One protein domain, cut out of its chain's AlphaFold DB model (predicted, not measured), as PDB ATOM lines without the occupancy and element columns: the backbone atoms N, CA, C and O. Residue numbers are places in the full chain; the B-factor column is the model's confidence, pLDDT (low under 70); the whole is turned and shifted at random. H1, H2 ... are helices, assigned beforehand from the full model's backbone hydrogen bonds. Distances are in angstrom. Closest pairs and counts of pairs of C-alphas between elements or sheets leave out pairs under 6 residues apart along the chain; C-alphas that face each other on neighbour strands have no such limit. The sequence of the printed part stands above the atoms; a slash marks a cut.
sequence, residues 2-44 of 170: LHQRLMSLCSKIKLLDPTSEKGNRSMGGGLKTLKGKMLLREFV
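This is residues 2 to 44 of the 170 residues of an uncharacterized protein of Aequorivita sp. KX20305 (UniProt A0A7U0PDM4). Two helices, the long H1 and the shorter H3, lie side by side and run opposite ways, while the short helix H2 sits near the end where H1 finishes and H3 starts. A wide loop, residues 16 to 26, leads from H1 to H2 and makes one end of the longest axis. The printed part has 43 residues with three named helices, in the order H1, H2, H3, and no named strand; its class is all helix. It is compact, with a radius of gyration of the C-alphas of 9.9 A, and flat, spanning 28 by 20 by 10 A.

H1, residues 2 to 15, touches H3, residues 34 to 41, with its residues 9 to 13 alone. Their closest C-alphas, those of Ile 13 and Gly 36, are 5.0 A apart. The two run opposite ways at a shallow tilt of 8 degrees. H1 also touches H2, residues 27 to 31, with its residues 10 to 15 alone; the closest C-alphas, of Lys 14 and Met 27, are 4.6 A apart. H2 and H3 only just touch, and only at the corner by their link, with 3 pairs of C-alphas within 8 A; the closest are those of Gly 30 and Gly 36, at 5.3 A. In H1, H2 and H3 every O i to N i+4 pair is within hydrogen-bond range.

H1 begins at C-alpha 2 (20.629, -1.746, 15.613) and measures 20.1 A from first to last C-alpha, ending at C-alpha 15 (40.567, -0.007, 13.361). H2 has five residues, Met 27 to Leu 31. H3, Leu 34 to Arg 41, measures 10.6 A and ends at C-alpha 41 (28.904, 11.661, 15.106).

The two C-alphas farthest apart, those of Glu 21 and Val 44, are 29.3 A apart. The link from H1 to H2, 11 residues, is long; that from H2 to H3, 2 residues, is tight. The printed part has no cut. Its mean pLDDT is 93.5, and no printed residue is under 70.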
ATOM      1  N   LEU A   2      19.714  -2.838  15.180       85.38
ATOM      2  CA  LEU A   2      20.629  -1.746  15.613       85.38
ATOM      3  C   LEU A   2      21.961  -2.185  16.260       85.38
ATOM      4  O   LEU A   2      23.015  -1.673  15.883       85.38
ATOM      5  N   HIS A   3      21.924  -3.171  17.158       87.12
ATOM      6  CA  HIS A   3      23.104  -3.757  17.799       87.12
ATOM      7  C   HIS A   3      24.230  -4.129  16.812       87.12
ATOM      8  O   HIS A   3      25.373  -3.729  16.998       87.12
ATOM      9  N   GLN A   4      23.922  -4.810  15.702       92.06
ATOM     10  CA  GLN A   4      24.928  -5.190  14.696       92.06
ATOM     11  C   GLN A   4      25.588  -3.968  14.037       92.06
ATOM     12  O   GLN A   4      26.783  -3.979  13.745       92.06
ATOM     13  N   ARG A   5      24.816  -2.894  13.819       93.69
ATOM     14  CA  ARG A   5      25.321  -1.640  13.240       93.69
ATOM     15  C   ARG A   5      26.251  -0.930  14.222       93.69
ATOM     16  O   ARG A   5      27.291  -0.441  13.796       93.69
ATOM     17  N   LEU A   6      25.914  -0.936  15.514       92.62
ATOM     18  CA  LEU A   6      26.773  -0.416  16.581       92.62
ATOM     19  C   LEU A   6      28.066  -1.226  16.714       92.62
ATOM     20  O   LEU A   6      29.144  -0.646  16.731       92.62
ATOM     21  N   MET A   7      27.992  -2.558  16.703       93.50
ATOM     22  CA  MET A   7      29.191  -3.405  16.735       93.50
ATOM     23  C   MET A   7      30.100  -3.159  15.523       93.50
ATOM     24  O   MET A   7      31.324  -3.083  15.662       93.50
ATOM     25  N   SER A   8      29.513  -2.970  14.337       95.50
ATOM     26  CA  SER A   8      30.255  -2.587  13.131       95.50
ATOM     27  C   SER A   8      30.897  -1.203  13.265       95.50
ATOM     28  O   SER A   8      32.071  -1.046  12.932       95.50
ATOM     29  N   LEU A   9      30.165  -0.213  13.785       95.88
ATOM     30  CA  LEU A   9      30.689   1.124  14.061       95.88
ATOM     31  C   LEU A   9      31.885   1.064  15.014       95.88
ATOM     32  O   LEU A   9      32.950   1.582  14.682       95.88
ATOM     33  N   CYS A  10      31.734   0.387  16.153       93.75
ATOM     34  CA  CYS A  10      32.802   0.242  17.132       93.75
ATOM     35  C   CYS A  10      34.027  -0.433  16.510       93.75
ATOM     36  O   CYS A  10      35.149   0.030  16.679       93.75
ATOM     37  N   SER A  11      33.830  -1.479  15.705       94.88
ATOM     38  CA  SER A  11      34.932  -2.149  15.005       94.88
ATOM     39  C   SER A  11      35.658  -1.210  14.034       94.88
ATOM     40  O   SER A  11      36.887  -1.185  14.011       94.88
ATOM     41  N   LYS A  12      34.919  -0.395  13.271       96.94
ATOM     42  CA  LYS A  12      35.497   0.609  12.362       96.94
ATOM     43  C   LYS A  12      36.288   1.673  13.116       96.94
ATOM     44  O   LYS A  12      37.372   2.025  12.671       96.94
ATOM     45  N   ILE A  13      35.780   2.151  14.252       96.81
ATOM     46  CA  ILE A  13      36.486   3.125  15.093       96.81
ATOM     47  C   ILE A  13      37.751   2.492  15.681       96.81
ATOM     48  O   ILE A  13      38.822   3.069  15.532       96.81
ATOM     49  N   LYS A  14      37.676   1.279  16.247       95.50
ATOM     50  CA  LYS A  14      38.853   0.544  16.752       95.50
ATOM     51  C   LYS A  14      39.944   0.415  15.693       95.50
ATOM     52  O   LYS A  14      41.117   0.584  15.996       95.50
ATOM     53  N   LEU A  15      39.586   0.132  14.440       96.44
ATOM     54  CA  LEU A  15      40.567  -0.007  13.361       96.44
ATOM     55  C   LEU A  15      41.371   1.270  13.085       96.44
ATOM     56  O   LEU A  15      42.453   1.148  12.512       96.44
ATOM     57  N   LEU A  16      40.871   2.438  13.497       97.25
ATOM     58  CA  LEU A  16      41.540   3.731  13.362       97.25
ATOM     59  C   LEU A  16      42.542   4.021  14.484       97.25
ATOM     60  O   LEU A  16      43.194   5.055  14.415       97.25
ATOM     61  N   ASP A  17      42.674   3.158  15.497       96.12
ATOM     62  CA  ASP A  17      43.710   3.285  16.528       96.12
ATOM     63  C   ASP A  17      45.107   3.209  15.876       96.12
ATOM     64  O   ASP A  17      45.480   2.140  15.371       96.12
ATOM     65  N   PRO A  18      45.863   4.325  15.841       90.38
ATOM     66  CA  PRO A  18      47.116   4.396  15.099       90.38
ATOM     67  C   PRO A  18      48.307   3.872  15.906       90.38
ATOM     68  O   PRO A  18      49.367   3.633  15.335       90.38
ATOM     69  N   THR A  19      48.149   3.726  17.223       91.12
ATOM     70  CA  THR A  19      49.242   3.426  18.156       91.12
ATOM     71  C   THR A  19      49.284   1.963  18.562       91.12
ATOM     72  O   THR A  19      50.362   1.421  18.787       91.12
ATOM     73  N   SER A  20      48.125   1.315  18.663       92.06
ATOM     74  CA  SER A  20      48.047  -0.054  19.165       92.06
ATOM     75  C   SER A  20      48.313  -1.086  18.072       92.06
ATOM     76  O   SER A  20      47.825  -0.982  16.939       92.06
ATOM     77  N   GLU A  21      49.014  -2.155  18.445       91.38
ATOM     78  CA  GLU A  21      49.218  -3.313  17.579       91.38
ATOM     79  C   GLU A  21      47.890  -3.963  17.158       91.38
ATOM     80  O   GLU A  21      46.851  -3.869  17.826       91.38
ATOM     81  N   LYS A  22      47.919  -4.665  16.020       84.56
ATOM     82  CA  LYS A  22      46.769  -5.430  15.534       84.56
ATOM     83  C   LYS A  22      46.383  -6.482  16.584       84.56
ATOM     84  O   LYS A  22      47.192  -7.325  16.935       84.56
ATOM     85  N   GLY A  23      45.136  -6.434  17.056       86.62
ATOM     86  CA  GLY A  23      44.635  -7.263  18.164       86.62
ATOM     87  C   GLY A  23      44.419  -6.473  19.459       86.62
ATOM     88  O   GLY A  23      43.435  -6.725  20.149       86.62
ATOM     89  N   ASN A  24      45.230  -5.437  19.700       90.81
ATOM     90  CA  ASN A  24      45.164  -4.577  20.892       90.81
ATOM     91  C   ASN A  24      44.487  -3.221  20.639       90.81
ATOM     92  O   ASN A  24      44.317  -2.421  21.553       90.81
ATOM     93  N   ARG A  25      44.077  -2.955  19.395       93.75
ATOM     94  CA  ARG A  25      43.362  -1.729  19.029       93.75
ATOM     95  C   ARG A  25      42.112  -1.511  19.872       93.75
ATOM     96  O   ARG A  25      41.306  -2.427  20.057       93.75
ATOM     97  N   SER A  26      41.909  -0.269  20.297       93.50
ATOM     98  CA  SER A  26      40.856   0.125  21.235       93.50
ATOM     99  C   SER A  26      39.927   1.197  20.658       93.50
ATOM    100  O   SER A  26      40.271   1.917  19.720       93.50
ATOM    101  N   MET A  27      38.719   1.307  21.223       92.44
ATOM    102  CA  MET A  27      37.794   2.396  20.882       92.44
ATOM    103  C   MET A  27      38.399   3.739  21.281       92.44
ATOM    104  O   MET A  27      38.379   4.676  20.489       92.44
ATOM    105  N   GLY A  28      38.994   3.796  22.477       93.50
ATOM    106  CA  GLY A  28      39.699   4.970  22.975       93.50
ATOM    107  C   GLY A  28      40.785   5.459  22.024       93.50
ATOM    108  O   GLY A  28      40.816   6.643  21.709       93.50
ATOM    109  N   GLY A  29      41.631   4.565  21.506       94.12
ATOM    110  CA  GLY A  29      42.652   4.910  20.515       94.12
ATOM    111  C   GLY A  29      42.052   5.391  19.193       94.12
ATOM    112  O   GLY A  29      42.486   6.405  18.650       94.12
ATOM    113  N   GLY A  30      40.995   4.735  18.712       95.69
ATOM    114  CA  GLY A  30      40.268   5.162  17.515       95.69
ATOM    115  C   GLY A  30      39.654   6.560  17.630       95.69
ATOM    116  O   GLY A  30      39.743   7.358  16.694       95.69
ATOM    117  N   LEU A  31      39.074   6.889  18.789       95.94
ATOM    118  CA  LEU A  31      38.470   8.193  19.081       95.94
ATOM    119  C   LEU A  31      39.496   9.331  19.239       95.94
ATOM    120  O   LEU A  31      39.102  10.497  19.178       95.94
ATOM    121  N   LYS A  32      40.802   9.033  19.347       94.56
ATOM    122  CA  LYS A  32      41.860  10.061  19.264       94.56
ATOM    123  C   LYS A  32      41.932  10.664  17.863       94.56
ATOM    124  O   LYS A  32      42.383  11.794  17.694       94.56
ATOM    125  N   THR A  33      41.485   9.923  16.849       95.69
ATOM    126  CA  THR A  33      41.506  10.377  15.456       95.69
ATOM    127  C   THR A  33      40.262  11.190  15.110       95.69
ATOM    128  O   THR A  33      39.146  10.867  15.527       95.69
ATOM    129  N   LEU A  34      40.428  12.200  14.250       96.00
ATOM    130  CA  LEU A  34      39.302  12.971  13.715       96.00
ATOM    131  C   LEU A  34      38.281  12.058  13.017       96.00
ATOM    132  O   LEU A  34      37.078  12.194  13.227       96.00
ATOM    133  N   LYS A  35      38.754  11.072  12.243       97.12
ATOM    134  CA  LYS A  35      37.874  10.139  11.533       97.12
ATOM    135  C   LYS A  35      37.070   9.251  12.486       97.12
ATOM    136  O   LYS A  35      35.904   8.987  12.205       97.12
ATOM    137  N   GLY A  36      37.652   8.822  13.606       96.81
ATOM    138  CA  GLY A  36      36.953   8.038  14.627       96.81
ATOM    139  C   GLY A  36      35.820   8.829  15.275       96.81
ATOM    140  O   GLY A  36      34.696   8.333  15.354       96.81
ATOM    141  N   LYS A  37      36.084  10.091  15.639       96.62
ATOM    142  CA  LYS A  37      35.055  11.014  16.147       96.62
ATOM    143  C   LYS A  37      33.943  11.252  15.120       96.62
ATOM    144  O   LYS A  37      32.765  11.183  15.466       96.62
ATOM    145  N   MET A  38      34.303  11.470  13.851       95.75
ATOM    146  CA  MET A  38      33.332  11.648  12.762       95.75
ATOM    147  C   MET A  38      32.437  10.422  12.572       95.75
ATOM    148  O   MET A  38      31.227  10.581  12.472       95.75
ATOM    149  N   LEU A  39      33.001   9.206  12.578       96.56
ATOM    150  CA  LEU A  39      32.214   7.975  12.444       96.56
ATOM    151  C   LEU A  39      31.134   7.864  13.525       96.56
ATOM    152  O   LEU A  39      30.018   7.449  13.220       96.56
ATOM    153  N   LEU A  40      31.456   8.231  14.770       94.94
ATOM    154  CA  LEU A  40      30.486   8.214  15.864       94.94
ATOM    155  C   LEU A  40      29.417   9.302  15.689       94.94
ATOM    156  O   LEU A  40      28.232   9.017  15.843       94.94
ATOM    157  N   ARG A  41      29.820  10.526  15.318       93.25
ATOM    158  CA  ARG A  41      28.904  11.661  15.106       93.25
ATOM    159  C   ARG A  41      27.920  11.428  13.957       93.25
ATOM    160  O   ARG A  41      26.769  11.839  14.041       93.25
ATOM    161  N   GLU A  42      28.379  10.792  12.885       91.81
ATOM    162  CA  GLU A  42      27.597  10.519  11.673       91.81
ATOM    163  C   GLU A  42      26.775   9.225  11.770       91.81
ATOM    164  O   GLU A  42      26.043   8.878  10.840       91.81
ATOM    165  N   PHE A  43      26.882   8.481  12.874       92.25
ATOM    166  CA  PHE A  43      26.126   7.249  13.022       92.25
ATOM    167  C   PHE A  43      24.629   7.536  13.160       92.25
ATOM    168  O   PHE A  43      24.157   8.152  14.112       92.25
ATOM    169  N   VAL A  44      23.864   7.023  12.201       88.00
ATOM    170  CA  VAL A  44      22.414   7.203  12.145       88.00
ATOM    171  C   VAL A  44      21.723   6.159  13.025       88.00
ATOM    172  O   VAL A  44      21.485   5.034  12.583       88.00
TER     173      VAL A  44